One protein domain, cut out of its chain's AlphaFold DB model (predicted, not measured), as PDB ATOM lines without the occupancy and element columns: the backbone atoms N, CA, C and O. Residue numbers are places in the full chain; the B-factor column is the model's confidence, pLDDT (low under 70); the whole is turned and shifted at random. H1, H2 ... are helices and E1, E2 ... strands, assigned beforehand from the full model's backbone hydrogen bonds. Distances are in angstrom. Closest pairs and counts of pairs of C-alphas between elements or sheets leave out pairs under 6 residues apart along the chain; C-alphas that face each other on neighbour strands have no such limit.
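Overview. This is residues 227 to 356 of the 356 residues of the protein "Doubled CXXCH domain-containing protein" of Desulfosporosinus lacus DSM 15449 (UniProt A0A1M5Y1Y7). Little regular structure: loops make most of this domain, with the strand hairpin E1-E2 and helices H4 and H5 towards one end, short H1 and H2 towards the other, and H3 between. The 130 printed residues have five named helices and two antiparallel strands, in order E1, E2, H1, H2, H3, H4, H5, holding only 33 residues, mostly helix. It is compact, radius of gyration of the C-alphas 15.3 A, spanning 42 by 34 by 28 A.

Arrangement. E1, residues 229 to 231, and E2, residues 237 to 239, form an antiparallel hairpin; N 230 and O 238 are within hydrogen-bond range at 2.9 A. H1, residues 261 to 264, touches no helix. H2, residues 283 to 287, and H3, residues 298 to 301, are close but not clearly touching; their closest C-alphas, Thr 284 and Leu 298, are 7.8 A apart. H4, residues 341 to 350, and H5, residues 352 to 355, touch only at the corner; their closest C-alphas, Lys 348 and Thr 355, are 6.0 A apart. In H2 and H4 every O i to N i+4 pair is within hydrogen-bond range.

Along the chain. E1 begins at C-alpha 229 (147.770, 158.405, 211.855). H4 is 14.3 A long. H5 ends at C-alpha 355 (149.474, 160.305, 203.057).

Size, cuts and confidence. The printed part has no cut. Links E2 to H1, H1 to H2 and H3 to H4 are long. The model's pLDDT is under 70 at residues 240 to 245, 309 to 311, 331 to 335 and 354 to 356.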
ATOM      1  N   SER A 227     144.933 151.390 212.636       73.62
ATOM      2  CA  SER A 227     146.303 151.750 212.998       73.62
ATOM      3  C   SER A 227     146.779 152.860 212.070       73.62
ATOM      4  O   SER A 227     147.777 152.709 211.377       73.62
ATOM      5  N   ASN A 228     146.019 153.959 212.020       72.25
ATOM      6  CA  ASN A 228     146.196 155.012 211.023       72.25
ATOM      7  C   ASN A 228     146.425 156.375 211.695       72.25
ATOM      8  O   ASN A 228     145.537 156.873 212.392       72.25
ATOM      9  N   PRO A 229     147.598 157.005 211.510       76.94
ATOM     10  CA  PRO A 229     147.770 158.405 211.855       76.94
ATOM     11  C   PRO A 229     146.959 159.273 210.883       76.94
ATOM     12  O   PRO A 229     146.912 158.998 209.685       76.94
ATOM     13  N   ALA A 230     146.330 160.321 211.401       78.62
ATOM     14  CA  ALA A 230     145.569 161.296 210.623       78.62
ATOM     15  C   ALA A 230     146.298 162.639 210.629       78.62
ATOM     16  O   ALA A 230     147.091 162.897 211.531       78.62
ATOM     17  N   LYS A 231     146.034 163.512 209.657       82.62
ATOM     18  CA  LYS A 231     146.566 164.878 209.698       82.62
ATOM     19  C   LYS A 231     145.623 165.799 210.469       82.62
ATOM     20  O   LYS A 231     144.409 165.703 210.299       82.62
ATOM     21  N   ASP A 232     146.179 166.663 211.313       80.44
ATOM     22  CA  ASP A 232     145.433 167.780 211.898       80.44
ATOM     23  C   ASP A 232     145.197 168.902 210.864       80.44
ATOM     24  O   ASP A 232     145.616 168.814 209.706       80.44
ATOM     25  N   GLU A 233     144.512 169.972 211.276       81.69
ATOM     26  CA  GLU A 233     144.239 171.142 210.428       81.69
ATOM     27  C   GLU A 233     145.521 171.866 209.975       81.69
ATOM     28  O   GLU A 233     145.518 172.568 208.964       81.69
ATOM     29  N   GLN A 234     146.620 171.692 210.711       81.88
ATOM     30  CA  GLN A 234     147.934 172.260 210.424       81.88
ATOM     31  C   GLN A 234     148.778 171.339 209.519       81.88
ATOM     32  O   GLN A 234     149.864 171.725 209.086       81.88
ATOM     33  N   GLY A 235     148.273 170.147 209.187       83.56
ATOM     34  CA  GLY A 235     148.929 169.161 208.336       83.56
ATOM     35  C   GLY A 235     149.925 168.248 209.059       83.56
ATOM     36  O   GLY A 235     150.587 167.451 208.387       83.56
ATOM     37  N   ASN A 236     150.043 168.320 210.389       84.00
ATOM     38  CA  ASN A 236     150.892 167.411 211.155       84.00
ATOM     39  C   ASN A 236     150.228 166.043 211.261       84.00
ATOM     40  O   ASN A 236     149.023 165.945 211.488       84.00
ATOM     41  N   TYR A 237     151.019 164.973 211.169       85.12
ATOM     42  CA  TYR A 237     150.518 163.653 211.535       85.12
ATOM     43  C   TYR A 237     150.219 163.631 213.027       85.12
ATOM     44  O   TYR A 237     151.034 164.041 213.842       85.12
ATOM     45  N   THR A 238     149.068 163.096 213.377       80.06
ATOM     46  CA  THR A 238     148.618 162.876 214.740       80.06
ATOM     47  C   THR A 238     148.261 161.415 214.878       80.06
ATOM     48  O   THR A 238     147.713 160.796 213.958       80.06
ATOM     49  N   THR A 239     148.581 160.815 216.019       71.44
ATOM     50  CA  THR A 239     148.070 159.469 216.262       71.44
ATOM     51  C   THR A 239     146.589 159.548 216.550       71.44
ATOM     52  O   THR A 239     146.201 160.146 217.553       71.44
ATOM     53  N   ASN A 240     145.778 158.920 215.701       65.00
ATOM     54  CA  ASN A 240     144.371 158.728 215.996       65.00
ATOM     55  C   ASN A 240     144.273 157.779 217.191       65.00
ATOM     56  O   ASN A 240     144.852 156.692 217.190       65.00
ATOM     57  N   ASN A 241     143.659 158.261 218.262       58.97
ATOM     58  CA  ASN A 241     143.902 157.724 219.588       58.97
ATOM     59  C   ASN A 241     142.635 157.243 220.307       58.97
ATOM     60  O   ASN A 241     142.774 156.518 221.281       58.97
ATOM     61  N   HIS A 242     141.421 157.459 219.789       64.56
ATOM     62  CA  HIS A 242     140.246 156.735 220.312       64.56
ATOM     63  C   HIS A 242     139.991 155.384 219.607       64.56
ATOM     64  O   HIS A 242     139.373 154.493 220.186       64.56
ATOM     65  N   TYR A 243     140.490 155.200 218.379       55.56
ATOM     66  CA  TYR A 243     140.182 154.049 217.520       55.56
ATOM     67  C   TYR A 243     141.455 153.271 217.144       55.56
ATOM     68  O   TYR A 243     141.959 153.419 216.039       55.56
ATOM     69  N   GLY A 244     142.002 152.447 218.050       58.38
ATOM     70  CA  GLY A 244     142.739 151.254 217.608       58.38
ATOM     71  C   GLY A 244     144.128 150.935 218.135       58.38
ATOM     72  O   GLY A 244     144.473 151.236 219.271       58.38
ATOM     73  N   THR A 245     144.882 150.155 217.358       63.97
ATOM     74  CA  THR A 245     146.178 149.568 217.749       63.97
ATOM     75  C   THR A 245     147.305 150.540 217.416       63.97
ATOM     76  O   THR A 245     148.100 150.293 216.514       63.97
ATOM     77  N   ARG A 246     147.338 151.695 218.093       76.38
ATOM     78  CA  ARG A 246     148.258 152.814 217.818       76.38
ATOM     79  C   ARG A 246     149.665 152.345 217.429       76.38
ATOM     80  O   ARG A 246     150.302 151.622 218.188       76.38
ATOM     81  N   ASN A 247     150.150 152.780 216.266       81.38
ATOM     82  CA  ASN A 247     151.489 152.477 215.747       81.38
ATOM     83  C   ASN A 247     151.829 150.985 215.594       81.38
ATOM     84  O   ASN A 247     153.003 150.635 215.463       81.38
ATOM     85  N   TYR A 248     150.839 150.089 215.569       87.56
ATOM     86  CA  TYR A 248     151.090 148.663 215.372       87.56
ATOM     87  C   TYR A 248     151.837 148.393 214.068       87.56
ATOM     88  O   TYR A 248     152.769 147.588 214.066       87.56
ATOM     89  N   PHE A 249     151.525 149.141 213.004       83.75
ATOM     90  CA  PHE A 249     152.235 149.098 211.720       83.75
ATOM     91  C   PHE A 249     153.762 149.283 211.846       83.75
ATOM     92  O   PHE A 249     154.526 148.734 211.051       83.75
ATOM     93  N   ALA A 250     154.231 150.030 212.851       86.31
ATOM     94  CA  ALA A 250     155.652 150.275 213.082       86.31
ATOM     95  C   ALA A 250     156.355 149.102 213.783       86.31
ATOM     96  O   ALA A 250     157.585 149.026 213.792       86.31
ATOM     97  N   SER A 251     155.596 148.175 214.369       89.44
ATOM     98  CA  SER A 251     156.155 147.065 215.128       89.44
ATOM     99  C   SER A 251     156.744 145.970 214.236       89.44
ATOM    100  O   SER A 251     156.257 145.673 213.143       89.44
ATOM    101  N   LYS A 252     157.751 145.267 214.766       90.62
ATOM    102  CA  LYS A 252     158.251 144.023 214.155       90.62
ATOM    103  C   LYS A 252     157.198 142.909 214.155       90.62
ATOM    104  O   LYS A 252     157.266 142.021 213.313       90.62
ATOM    105  N   HIS A 253     156.228 142.961 215.071       90.62
ATOM    106  CA  HIS A 253     155.131 141.998 215.124       90.62
ATOM    107  C   HIS A 253     154.209 142.140 213.905       90.62
ATOM    108  O   HIS A 253     153.907 141.142 213.258       90.62
ATOM    109  N   ALA A 254     153.848 143.368 213.520       87.56
ATOM    110  CA  ALA A 254     153.039 143.614 212.324       87.56
ATOM    111  C   ALA A 254     153.737 143.189 211.022       87.56
ATOM    112  O   ALA A 254     153.077 142.804 210.063       87.56
ATOM    113  N   GLN A 255     155.070 143.232 210.998       86.12
ATOM    114  CA  GLN A 255     155.884 142.887 209.827       86.12
ATOM    115  C   GLN A 255     156.222 141.389 209.744       86.12
ATOM    116  O   GLN A 255     156.798 140.940 208.753       86.12
ATOM    117  N   SER A 256     155.904 140.606 210.779       87.56
ATOM    118  CA  SER A 256     156.264 139.192 210.841       87.56
ATOM    119  C   SER A 256     155.189 138.313 210.209       87.56
ATOM    120  O   SER A 256     154.060 138.243 210.690       87.56
ATOM    121  N   SER A 257     155.570 137.546 209.186       84.44
ATOM    122  CA  SER A 257     154.717 136.510 208.590       84.44
ATOM    123  C   SER A 257     154.528 135.279 209.483       84.44
ATOM    124  O   SER A 257     153.692 134.429 209.187       84.44
ATOM    125  N   GLN A 258     155.294 135.168 210.573       82.62
ATOM    126  CA  GLN A 258     155.228 134.044 211.511       82.62
ATOM    127  C   GLN A 258     154.151 134.226 212.588       82.62
ATOM    128  O   GLN A 258     153.897 133.307 213.363       82.62
ATOM    129  N   LEU A 259     153.531 135.407 212.665       84.19
ATOM    130  CA  LEU A 259     152.528 135.725 213.675       84.19
ATOM    131  C   LEU A 259     151.127 135.686 213.075       84.19
ATOM    132  O   LEU A 259     150.889 136.160 211.965       84.19
ATOM    133  N   ASN A 260     150.159 135.213 213.858       85.69
ATOM    134  CA  ASN A 260     148.745 135.294 213.496       85.69
ATOM    135  C   ASN A 260     148.160 136.680 213.833       85.69
ATOM    136  O   ASN A 260     147.067 136.789 214.388       85.69
ATOM    137  N   GLN A 261     148.918 137.742 213.532       85.69
ATOM    138  CA  GLN A 261     148.566 139.141 213.791       85.69
ATOM    139  C   GLN A 261     148.069 139.348 215.240       85.69
ATOM    140  O   GLN A 261     148.681 138.827 216.178       85.69
ATOM    141  N   CYS A 262     146.952 140.063 215.422       89.50
ATOM    142  CA  CYS A 262     146.335 140.388 216.710       89.50
ATOM    143  C   CYS A 262     146.075 139.144 217.574       89.50
ATOM    144  O   CYS A 262     146.319 139.162 218.780       89.50
ATOM    145  N   LEU A 263     145.643 138.042 216.951       91.12
ATOM    146  CA  LEU A 263     145.269 136.793 217.626       91.12
ATOM    147  C   LEU A 263     146.463 136.019 218.199       91.12
ATOM    148  O   LEU A 263     146.283 135.023 218.894       91.12
ATOM    149  N   THR A 264     147.691 136.463 217.928       91.81
ATOM    150  CA  THR A 264     148.882 135.942 218.615       91.81
ATOM    151  C   THR A 264     148.849 136.301 220.102       91.81
ATOM    152  O   THR A 264     149.195 135.483 220.953       91.81
ATOM    153  N   CYS A 265     148.424 137.530 220.414       92.06
ATOM    154  CA  CYS A 265     148.427 138.077 221.770       92.06
ATOM    155  C   CYS A 265     147.021 138.167 222.368       92.06
ATOM    156  O   CYS A 265     146.874 138.110 223.587       92.06
ATOM    157  N   HIS A 266     146.000 138.302 221.526       93.25
ATOM    158  CA  HIS A 266     144.611 138.454 221.932       93.25
ATOM    159  C   HIS A 266     143.801 137.175 221.723       93.25
ATOM    160  O   HIS A 266     144.109 136.344 220.874       93.25
ATOM    161  N   THR A 267     142.726 137.042 222.492       92.25
ATOM    162  CA  THR A 267     141.672 136.037 222.285       92.25
ATOM    163  C   THR A 267     140.356 136.752 221.986       92.25
ATOM    164  O   THR A 267     140.243 137.930 222.284       92.25
ATOM    165  N   THR A 268     139.362 136.098 221.389       89.62
ATOM    166  CA  THR A 268     138.116 136.766 220.954       89.62
ATOM    167  C   THR A 268     136.871 136.293 221.688       89.62
ATOM    168  O   THR A 268     135.905 137.040 221.778       89.62
ATOM    169  N   HIS A 269     136.887 135.077 222.236       93.19
ATOM    170  CA  HIS A 269     135.698 134.447 222.825       93.19
ATOM    171  C   HIS A 269     135.752 134.336 224.345       93.19
ATOM    172  O   HIS A 269     134.873 133.730 224.947       93.19
ATOM    173  N   LYS A 270     136.800 134.861 224.983       92.25
ATOM    174  CA  LYS A 270     136.963 134.778 226.431       92.25
ATOM    175  C   LYS A 270     137.629 136.028 226.975       92.25
ATOM    176  O   LYS A 270     138.682 136.439 226.498       92.25
ATOM    177  N   ALA A 271     137.025 136.590 228.008       92.69
ATOM    178  CA  ALA A 271     137.644 137.632 228.799       92.69
ATOM    179  C   ALA A 271     138.603 137.049 229.848       92.69
ATOM    180  O   ALA A 271     138.376 135.971 230.402       92.69
ATOM    181  N   ASN A 272     139.657 137.797 230.152       92.75
ATOM    182  CA  ASN A 272     140.413 137.628 231.387       92.75
ATOM    183  C   ASN A 272     139.647 138.242 232.581       92.75
ATOM    184  O   ASN A 272     138.560 138.795 232.405       92.75
ATOM    185  N   ALA A 273     140.209 138.194 233.791       92.44
ATOM    186  CA  ALA A 273     139.551 138.670 235.013       92.44
ATOM    187  C   ALA A 273     139.118 140.151 234.972       92.44
ATOM    188  O   ALA A 273     138.236 140.557 235.722       92.44
ATOM    189  N   ASN A 274     139.711 140.956 234.084       87.88
ATOM    190  CA  ASN A 274     139.401 142.376 233.915       87.88
ATOM    191  C   ASN A 274     138.468 142.660 232.722       87.88
ATOM    192  O   ASN A 274     138.353 143.818 232.315       87.88
ATOM    193  N   GLY A 275     137.866 141.637 232.105       88.69
ATOM    194  CA  GLY A 275     137.018 141.796 230.915       88.69
ATOM    195  C   GLY A 275     137.799 141.920 229.596       88.69
ATOM    196  O   GLY A 275     137.203 142.063 228.527       88.69
ATOM    197  N   SER A 276     139.136 141.909 229.644       89.94
ATOM    198  CA  SER A 276     139.987 142.139 228.473       89.94
ATOM    199  C   SER A 276     140.191 140.868 227.656       89.94
ATOM    200  O   SER A 276     140.306 139.769 228.191       89.94
ATOM    201  N   LEU A 277     140.343 141.047 226.348       91.94
ATOM    202  CA  LEU A 277     140.593 140.002 225.359       91.94
ATOM    203  C   LEU A 277     142.056 139.531 225.339       91.94
ATOM    204  O   LEU A 277     142.727 139.555 224.307       91.94
ATOM    205  N   LEU A 278     142.575 139.133 226.500       92.94
ATOM    206  CA  LEU A 278     143.907 138.553 226.653       92.94
ATOM    207  C   LEU A 278     143.790 137.112 227.160       92.94
ATOM    208  O   LEU A 278     142.962 136.832 228.022       92.94
ATOM    209  N   PRO A 279     144.646 136.189 226.693       92.56
ATOM    210  CA  PRO A 279     144.639 134.804 227.155       92.56
ATOM    211  C   PRO A 279     145.188 134.636 228.585       92.56
ATOM    212  O   PRO A 279     145.195 133.519 229.093       92.56
ATOM    213  N   ALA A 280     145.678 135.710 229.213       93.19
ATOM    214  CA  ALA A 280     146.157 135.744 230.592       93.19
ATOM    215  C   ALA A 280     145.754 137.064 231.277       93.19
ATOM    216  O   ALA A 280     145.528 138.081 230.613       93.19
ATOM    217  N   ASP A 281     145.692 137.061 232.611       92.44
ATOM    218  CA  ASP A 281     145.357 138.254 233.401       92.44
ATOM    219  C   ASP A 281     146.481 139.291 233.382       92.44
ATOM    220  O   ASP A 281     146.228 140.491 233.254       92.44
ATOM    221  N   LYS A 282     147.734 138.827 233.469       90.62
ATOM    222  CA  LYS A 282     148.921 139.674 233.366       90.62
ATOM    223  C   LYS A 282     149.396 139.709 231.912       90.62
ATOM    224  O   LYS A 282     149.772 138.666 231.377       90.62
ATOM    225  N   PRO A 283     149.455 140.888 231.265       89.50
ATOM    226  CA  PRO A 283     149.922 140.984 229.883       89.50
ATOM    227  C   PRO A 283     151.349 140.447 229.680       89.50
ATOM    228  O   PRO A 283     151.632 139.842 228.650       89.50
ATOM    229  N   THR A 284     152.229 140.585 230.679       90.50
ATOM    230  CA  THR A 284     153.605 140.053 230.649       90.50
ATOM    231  C   THR A 284     153.662 138.544 230.426       90.50
ATOM    232  O   THR A 284     154.583 138.060 229.771       90.50
ATOM    233  N   ASP A 285     152.666 137.802 230.912       91.81
ATOM    234  CA  ASP A 285     152.611 136.344 230.782       91.81
ATOM    235  C   ASP A 285     152.286 135.931 229.339       91.81
ATOM    236  O   ASP A 285     152.668 134.852 228.887       91.81
ATOM    237  N   VAL A 286     151.619 136.807 228.579       92.25
ATOM    238  CA  VAL A 286     151.409 136.628 227.138       92.25
ATOM    239  C   VAL A 286     152.735 136.808 226.396       92.25
ATOM    240  O   VAL A 286     153.094 135.962 225.578       92.25
ATOM    241  N   CYS A 287     153.497 137.858 226.726       92.12
ATOM    242  CA  CYS A 287     154.796 138.158 226.113       92.12
ATOM    243  C   CYS A 287     155.833 137.053 226.375       92.12
ATOM    244  O   CYS A 287     156.580 136.658 225.476       92.12
ATOM    245  N   ALA A 288     155.856 136.526 227.603       92.25
ATOM    246  CA  ALA A 288     156.814 135.517 228.045       92.25
ATOM    247  C   ALA A 288     156.750 134.206 227.236       92.25
ATOM    248  O   ALA A 288     157.738 133.472 227.208       92.25
ATOM    249  N   LYS A 289     155.641 133.933 226.530       90.94
ATOM    250  CA  LYS A 289     155.493 132.755 225.653       90.94
ATOM    251  C   LYS A 289     156.506 132.724 224.506       90.94
ATOM    252  O   LYS A 289     156.894 131.644 224.078       90.94
ATOM    253  N   CYS A 290     156.927 133.890 224.016       92.19
ATOM    254  CA  CYS A 290     157.914 134.009 222.937       92.19
ATOM    255  C   CYS A 290     159.208 134.692 223.398       92.19
ATOM    256  O   CYS A 290     160.268 134.451 222.830       92.19
ATOM    257  N   HIS A 291     159.140 135.515 224.443       90.44
ATOM    258  CA  HIS A 291     160.268 136.276 224.969       90.44
ATOM    259  C   HIS A 291     160.689 135.771 226.365       90.44
ATOM    260  O   HIS A 291     160.826 136.538 227.320       90.44
ATOM    261  N   ALA A 292     160.860 134.456 226.507       86.81
ATOM    262  CA  ALA A 292     161.200 133.827 227.782       86.81
ATOM    263  C   ALA A 292     162.479 134.421 228.407       86.81
ATOM    264  O   ALA A 292     163.451 134.717 227.713       86.81
ATOM    265  N   GLY A 293     162.474 134.601 229.732       79.19
ATOM    266  CA  GLY A 293     163.625 135.118 230.484       79.19
ATOM    267  C   GLY A 293     163.895 136.619 230.325       79.19
ATOM    268  O   GLY A 293     164.865 137.120 230.886       79.19
ATOM    269  N   THR A 294     163.045 137.349 229.598       78.56
ATOM    270  CA  THR A 294     163.152 138.807 229.462       78.56
ATOM    271  C   THR A 294     162.220 139.493 230.458       78.56
ATOM    272  O   THR A 294     161.046 139.145 230.558       78.56
ATOM    273  N   ASN A 295     162.734 140.484 231.189       81.19
ATOM    274  CA  ASN A 295     161.893 141.377 231.978       81.19
ATOM    275  C   ASN A 295     161.400 142.521 231.080       81.19
ATOM    276  O   ASN A 295     162.220 143.216 230.476       81.19
ATOM    277  N   PHE A 296     160.085 142.714 230.982       82.88
ATOM    278  CA  PHE A 296     159.490 143.779 230.168       82.88
ATOM    279  C   PHE A 296     159.042 144.931 231.048       82.88
ATOM    280  O   PHE A 296     158.293 144.741 232.003       82.88
ATOM    281  N   ASP A 297     159.413 146.139 230.649       88.81
ATOM    282  CA  ASP A 297     158.766 147.350 231.128       88.81
ATOM    283  C   ASP A 297     157.676 147.739 230.120       88.81
ATOM    284  O   ASP A 297     157.945 148.376 229.097       88.81
ATOM    285  N   LEU A 298     156.445 147.283 230.371       87.00
ATOM    286  CA  LEU A 298     155.317 147.547 229.474       87.00
ATOM    287  C   LEU A 298     154.950 149.030 229.418       87.00
ATOM    288  O   LEU A 298     154.410 149.465 228.408       87.00
ATOM    289  N   ASP A 299     155.255 149.816 230.449       86.56
ATOM    290  CA  ASP A 299     154.990 151.253 230.427       86.56
ATOM    291  C   ASP A 299     155.979 152.001 229.528       86.56
ATOM    292  O   ASP A 299     155.625 153.042 228.984       86.56
ATOM    293  N   LYS A 300     157.171 151.441 229.285       87.31
ATOM    294  CA  LYS A 300     158.101 151.945 228.260       87.31
ATOM    295  C   LYS A 300     157.802 151.409 226.861       87.31
ATOM    296  O   LYS A 300     157.871 152.156 225.889       87.31
ATOM    297  N   LEU A 301     157.501 150.114 226.736       89.06
ATOM    298  CA  LEU A 301     157.285 149.468 225.431       89.06
ATOM    299  C   LEU A 301     155.916 149.793 224.824       89.06
ATOM    300  O   LEU A 301     155.793 149.899 223.607       89.06
ATOM    301  N   MET A 302     154.901 149.912 225.676       90.19
ATOM    302  CA  MET A 302     153.502 150.170 225.336       90.19
ATOM    303  C   MET A 302     152.998 151.339 226.181       90.19
ATOM    304  O   MET A 302     152.093 151.212 227.022       90.19
ATOM    305  N   TRP A 303     153.665 152.473 226.006       87.38
ATOM    306  CA  TRP A 303     153.429 153.675 226.787       87.38
ATOM    307  C   TRP A 303     151.997 154.194 226.615       87.38
ATOM    308  O   TRP A 303     151.321 153.958 225.607       87.38
ATOM    309  N   LYS A 304     151.512 154.872 227.656       84.38
ATOM    310  CA  LYS A 304     150.209 155.543 227.658       84.38
ATOM    311  C   LYS A 304     150.377 156.979 227.213       84.38
ATOM    312  O   LYS A 304     151.340 157.622 227.623       84.38
ATOM    313  N   ASN A 305     149.430 157.479 226.432       80.19
ATOM    314  CA  ASN A 305     149.438 158.875 226.036       80.19
ATOM    315  C   ASN A 305     149.330 159.801 227.266       80.19
ATOM    316  O   ASN A 305     148.283 159.785 227.913       80.19
ATOM    317  N   PRO A 306     150.350 160.625 227.578       78.81
ATOM    318  CA  PRO A 306     150.258 161.572 228.686       78.81
ATOM    319  C   PRO A 306     149.264 162.710 228.417       78.81
ATOM    320  O   PRO A 306     148.775 163.316 229.365       78.81
ATOM    321  N   THR A 307     148.928 162.981 227.152       74.75
ATOM    322  CA  THR A 307     147.936 163.994 226.760       74.75
ATOM    323  C   THR A 307     146.512 163.446 226.695       74.75
ATOM    324  O   THR A 307     145.626 164.148 226.225       74.75
ATOM    325  N   ASP A 308     146.261 162.210 227.149       76.12
ATOM    326  CA  ASP A 308     144.914 161.639 227.230       76.12
ATOM    327  C   ASP A 308     144.214 162.005 228.553       76.12
ATOM    328  O   ASP A 308     144.410 161.313 229.558       76.12
ATOM    329  N   PRO A 309     143.348 163.034 228.587       67.56
ATOM    330  CA  PRO A 309     142.692 163.451 229.823       67.56
ATOM    331  C   PRO A 309     141.661 162.439 230.339       67.56
ATOM    332  O   PRO A 309     141.274 162.521 231.502       67.56
ATOM    333  N   TYR A 310     141.204 161.500 229.502       69.38
ATOM    334  CA  TYR A 310     140.125 160.572 229.851       69.38
ATOM    335  C   TYR A 310     140.604 159.121 230.012       69.38
ATOM    336  O   TYR A 310     139.786 158.244 230.284       69.38
ATOM    337  N   ASN A 311     141.914 158.853 229.867       69.19
ATOM    338  CA  ASN A 311     142.512 157.506 229.920       69.19
ATOM    339  C   ASN A 311     141.697 156.473 229.097       69.19
ATOM    340  O   ASN A 311     141.476 155.332 229.505       69.19
ATOM    341  N   HIS A 312     141.211 156.926 227.945       73.50
ATOM    342  CA  HIS A 312     140.345 156.219 227.007       73.50
ATOM    343  C   HIS A 312     141.061 155.886 225.686       73.50
ATOM    344  O   HIS A 312     140.487 155.246 224.808       73.50
ATOM    345  N   ILE A 313     142.324 156.295 225.568       76.50
ATOM    346  CA  ILE A 313     143.239 155.993 224.477       76.50
ATOM    347  C   ILE A 313     143.947 154.672 224.778       76.50
ATOM    348  O   ILE A 313     144.430 154.419 225.887       76.50
ATOM    349  N   THR A 314     144.028 153.807 223.773       80.31
ATOM    350  CA  THR A 314     144.769 152.548 223.868       80.31
ATOM    351  C   THR A 314     146.266 152.803 224.055       80.31
ATOM    352  O   THR A 314     146.839 153.770 223.550       80.31
ATOM    353  N   ARG A 315     146.934 151.903 224.783       85.88
ATOM    354  CA  ARG A 315     148.401 151.910 224.881       85.88
ATOM    355  C   ARG A 315     149.033 151.805 223.494       85.88
ATOM    356  O   ARG A 315     148.462 151.190 222.592       85.88
ATOM    357  N   ASP A 316     150.231 152.354 223.345       87.94
ATOM    358  CA  ASP A 316     151.008 152.202 222.120       87.94
ATOM    359  C   ASP A 316     151.280 150.719 221.790       87.94
ATOM    360  O   ASP A 316     151.601 149.922 222.671       87.94
ATOM    361  N   HIS A 317     151.134 150.346 220.517       90.62
ATOM    362  CA  HIS A 317     151.373 148.999 219.986       90.62
ATOM    363  C   HIS A 317     152.567 148.960 219.014       90.62
ATOM    364  O   HIS A 317     152.737 147.986 218.282       90.62
ATOM    365  N   SER A 318     153.438 149.976 219.012       89.31
ATOM    366  CA  SER A 318     154.722 149.910 218.297       89.31
ATOM    367  C   SER A 318     155.724 148.981 218.994       89.31
ATOM    368  O   SER A 318     156.702 148.551 218.379       89.31
ATOM    369  N   PHE A 319     155.477 148.656 220.271       90.94
ATOM    370  CA  PHE A 319     156.338 147.842 221.134       90.94
ATOM    371  C   PHE A 319     157.765 148.406 221.231       90.94
ATOM    372  O   PHE A 319     158.752 147.685 221.085       90.94
ATOM    373  N   GLY A 320     157.861 149.719 221.448       89.06
ATOM    374  CA  GLY A 320     159.119 150.457 221.574       89.06
ATOM    375  C   GLY A 320     159.759 150.885 220.251       89.06
ATOM    376  O   GLY A 320     160.813 151.519 220.284       89.06
ATOM    377  N   ALA A 321     159.151 150.573 219.100       88.81
ATOM    378  CA  ALA A 321     159.615 151.080 217.805       88.81
ATOM    379  C   ALA A 321     159.343 152.586 217.632       88.81
ATOM    380  O   ALA A 321     160.068 153.256 216.901       88.81
ATOM    381  N   MET A 322     158.327 153.116 218.318       87.69
ATOM    382  CA  MET A 322     157.991 154.537 218.378       87.69
ATOM    383  C   MET A 322     157.815 154.946 219.839       87.69
ATOM    384  O   MET A 322     156.729 154.821 220.410       87.69
ATOM    385  N   LYS A 323     158.897 155.397 220.475       87.19
ATOM    386  CA  LYS A 323     158.838 155.902 221.851       87.19
ATOM    387  C   LYS A 323     158.203 157.285 221.885       87.19
ATOM    388  O   LYS A 323     158.268 158.007 220.893       87.19
ATOM    389  N   TYR A 324     157.603 157.642 223.017       84.56
ATOM    390  CA  TYR A 324     156.927 158.928 223.179       84.56
ATOM    391  C   TYR A 324     157.896 160.099 222.980       84.56
ATOM    392  O   TYR A 324     157.658 160.962 222.146       84.56
ATOM    393  N   GLU A 325     159.043 160.053 223.655       85.81
ATOM    394  CA  GLU A 325     160.093 161.072 223.604       85.81
ATOM    395  C   GLU A 325     160.684 161.289 222.203       85.81
ATOM    396  O   GLU A 325     161.208 162.361 221.900       85.81
ATOM    397  N   ASP A 326     160.570 160.288 221.328       88.31
ATOM    398  CA  ASP A 326     161.093 160.348 219.970       88.31
ATOM    399  C   ASP A 326     160.089 160.976 218.994       88.31
ATOM    400  O   ASP A 326     160.473 161.274 217.866       88.31
ATOM    401  N   LEU A 327     158.818 161.174 219.370       84.94
ATOM    402  CA  LEU A 327     157.790 161.713 218.467       84.94
ATOM    403  C   LEU A 327     158.008 163.185 218.115       84.94
ATOM    404  O   LEU A 327     157.573 163.612 217.039       84.94
ATOM    405  N   GLN A 328     158.719 163.916 218.981       85.69
ATOM    406  CA  GLN A 328     158.914 165.367 218.893       85.69
ATOM    407  C   GLN A 328     157.577 166.125 218.874       85.69
ATOM    408  O   GLN A 328     157.438 167.122 218.165       85.69
ATOM    409  N   ASP A 329     156.581 165.618 219.602       79.50
ATOM    410  CA  ASP A 329     155.294 166.282 219.766       79.50
ATOM    411  C   ASP A 329     155.462 167.605 220.516       79.50
ATOM    412  O   ASP A 329     156.351 167.753 221.355       79.50
ATOM    413  N   ASP A 330     154.619 168.589 220.197       76.75
ATOM    414  CA  ASP A 330     154.517 169.788 221.020       76.75
ATOM    415  C   ASP A 330     153.668 169.463 222.262       76.75
ATOM    416  O   ASP A 330     152.459 169.238 222.118       76.75
ATOM    417  N   PRO A 331     154.244 169.487 223.483       68.69
ATOM    418  CA  PRO A 331     153.509 169.180 224.710       68.69
ATOM    419  C   PRO A 331     152.333 170.131 224.980       68.69
ATOM    420  O   PRO A 331     151.490 169.837 225.827       68.69
ATOM    421  N   ALA A 332     152.276 171.284 224.303       67.75
ATOM    422  CA  ALA A 332     151.173 172.234 224.398       67.75
ATOM    423  C   ALA A 332     149.969 171.879 223.500       67.75
ATOM    424  O   ALA A 332     148.905 172.492 223.642       67.75
ATOM    425  N   THR A 333     150.097 170.908 222.589       66.12
ATOM    426  CA  THR A 333     149.024 170.507 221.664       66.12
ATOM    427  C   THR A 333     148.202 169.326 222.202       66.12
ATOM    428  O   THR A 333     148.653 168.536 223.030       66.12
ATOM    429  N   LYS A 334     146.923 169.248 221.799       66.44
ATOM    430  CA  LYS A 334     145.929 168.305 222.359       66.44
ATOM    431  C   LYS A 334     145.868 166.918 221.686       66.44
ATOM    432  O   LYS A 334     145.385 165.998 222.345       66.44
ATOM    433  N   PRO A 335     146.333 166.702 220.442       66.56
ATOM    434  CA  PRO A 335     146.638 165.365 219.938       66.56
ATOM    435  C   PRO A 335     148.145 165.071 220.012       66.56
ATOM    436  O   PRO A 335     148.959 165.977 219.899       66.56
ATOM    437  N   ILE A 336     148.534 163.799 220.163       75.81
ATOM    438  CA  ILE A 336     149.952 163.422 220.044       75.81
ATOM    439  C   ILE A 336     150.368 163.581 218.583       75.81
ATOM    440  O   ILE A 336     150.031 162.740 217.740       75.81
ATOM    441  N   GLU A 337     151.091 164.652 218.295       83.81
ATOM    442  CA  GLU A 337     151.699 164.888 216.995       83.81
ATOM    443  C   GLU A 337     152.875 163.926 216.757       83.81
ATOM    444  O   GLU A 337     153.531 163.435 217.673       83.81
ATOM    445  N   ILE A 338     153.165 163.653 215.492       84.62
ATOM    446  CA  ILE A 338     154.350 162.936 215.045       84.62
ATOM    447  C   ILE A 338     155.100 163.887 214.122       84.62
ATOM    448  O   ILE A 338     154.795 163.979 212.931       84.62
ATOM    449  N   LYS A 339     156.080 164.600 214.679       86.50
ATOM    450  CA  LYS A 339     156.922 165.551 213.937       86.50
ATOM    451  C   LYS A 339     158.275 164.963 213.551       86.50
ATOM    452  O   LYS A 339     158.923 165.470 212.639       86.50
ATOM    453  N   ASN A 340     158.678 163.861 214.182       89.00
ATOM    454  CA  ASN A 340     159.914 163.166 213.845       89.00
ATOM    455  C   ASN A 340     159.938 162.724 212.361       89.00
ATOM    456  O   ASN A 340     159.124 161.879 211.960       89.00
ATOM    457  N   PRO A 341     160.900 163.208 211.549       89.06
ATOM    458  CA  PRO A 341     160.968 162.893 210.121       89.06
ATOM    459  C   PRO A 341     161.089 161.397 209.818       89.06
ATOM    460  O   PRO A 341     160.510 160.914 208.848       89.06
ATOM    461  N   THR A 342     161.803 160.636 210.652       89.31
ATOM    462  CA  THR A 342     161.966 159.188 210.473       89.31
ATOM    463  C   THR A 342     160.637 158.454 210.621       89.31
ATOM    464  O   THR A 342     160.344 157.550 209.839       89.31
ATOM    465  N   PHE A 343     159.803 158.855 211.583       87.75
ATOM    466  CA  PHE A 343     158.480 158.260 211.752       87.75
ATOM    467  C   PHE A 343     157.504 158.702 210.668       87.75
ATOM    468  O   PHE A 343     156.728 157.879 210.194       87.75
ATOM    469  N   ILE A 344     157.589 159.950 210.210       87.69
ATOM    470  CA  ILE A 344     156.801 160.419 209.066       87.69
ATOM    471  C   ILE A 344     157.114 159.587 207.813       87.69
ATOM    472  O   ILE A 344     156.195 159.131 207.134       87.69
ATOM    473  N   GLU A 345     158.388 159.330 207.514       88.62
ATOM    474  CA  GLU A 345     158.769 158.469 206.386       88.62
ATOM    475  C   GLU A 345     158.314 157.015 206.579       88.62
ATOM    476  O   GLU A 345     157.866 156.370 205.629       88.62
ATOM    477  N   LEU A 346     158.353 156.499 207.813       86.81
ATOM    478  CA  LEU A 346     157.819 155.172 208.126       86.81
ATOM    479  C   LEU A 346     156.309 155.087 207.868       86.81
ATOM    480  O   LEU A 346     155.859 154.122 207.252       86.81
ATOM    481  N   ILE A 347     155.546 156.096 208.294       85.62
ATOM    482  CA  ILE A 347     154.106 156.205 208.034       85.62
ATOM    483  C   ILE A 347     153.857 156.202 206.531       85.62
ATOM    484  O   ILE A 347     153.088 155.378 206.050       85.62
ATOM    485  N   LYS A 348     154.558 157.050 205.770       86.12
ATOM    486  CA  LYS A 348     154.388 157.115 204.312       86.12
ATOM    487  C   LYS A 348     154.661 155.781 203.625       86.12
ATOM    488  O   LYS A 348     153.962 155.414 202.684       86.12
ATOM    489  N   LYS A 349     155.672 155.052 204.101       86.62
ATOM    490  CA  LYS A 349     156.053 153.749 203.554       86.62
ATOM    491  C   LYS A 349     155.038 152.651 203.877       86.62
ATOM    492  O   LYS A 349     154.770 151.819 203.016       86.62
ATOM    493  N   GLN A 350     154.539 152.603 205.111       83.12
ATOM    494  CA  GLN A 350     153.691 151.503 205.592       83.12
ATOM    495  C   GLN A 350     152.194 151.762 205.383       83.12
ATOM    496  O   GLN A 350     151.420 150.818 205.288       83.12
ATOM    497  N   LEU A 351     151.792 153.030 205.292       80.62
ATOM    498  CA  LEU A 351     150.408 153.485 205.173       80.62
ATOM    499  C   LEU A 351     150.295 154.543 204.064       80.62
ATOM    500  O   LEU A 351     150.028 155.713 204.344       80.62
ATOM    501  N   PRO A 352     150.487 154.166 202.789       74.69
ATOM    502  CA  PRO A 352     150.464 155.119 201.679       74.69
ATOM    503  C   PRO A 352     149.124 155.866 201.566       74.69
ATOM    504  O   PRO A 352     149.105 157.036 201.198       74.69
ATOM    505  N   GLU A 353     148.008 155.242 201.947       74.12
ATOM    506  CA  GLU A 353     146.688 155.889 201.959       74.12
ATOM    507  C   GLU A 353     146.565 156.986 203.027       74.12
ATOM    508  O   GLU A 353     145.884 157.974 202.788       74.12
ATOM    509  N   ALA A 354     147.287 156.886 204.152       65.62
ATOM    510  CA  ALA A 354     147.304 157.921 205.193       65.62
ATOM    511  C   ALA A 354     148.051 159.202 204.760       65.62
ATOM    512  O   ALA A 354     148.083 160.193 205.490       65.62
ATOM    513  N   THR A 355     148.697 159.177 203.589       60.06
ATOM    514  CA  THR A 355     149.474 160.305 203.057       60.06
ATOM    515  C   THR A 355     148.707 161.172 202.067       60.06
ATOM    516  O   THR A 355     149.116 162.324 201.870       60.06
ATOM    517  N   LYS A 356     147.633 160.623 201.483       59.22
ATOM    518  CA  LYS A 356     146.681 161.333 200.621       59.22
ATOM    519  C   LYS A 356     145.879 162.327 201.452       59.22
ATOM    520  O   LYS A 356     145.586 163.404 200.897       59.22
TER     521      LYS A 356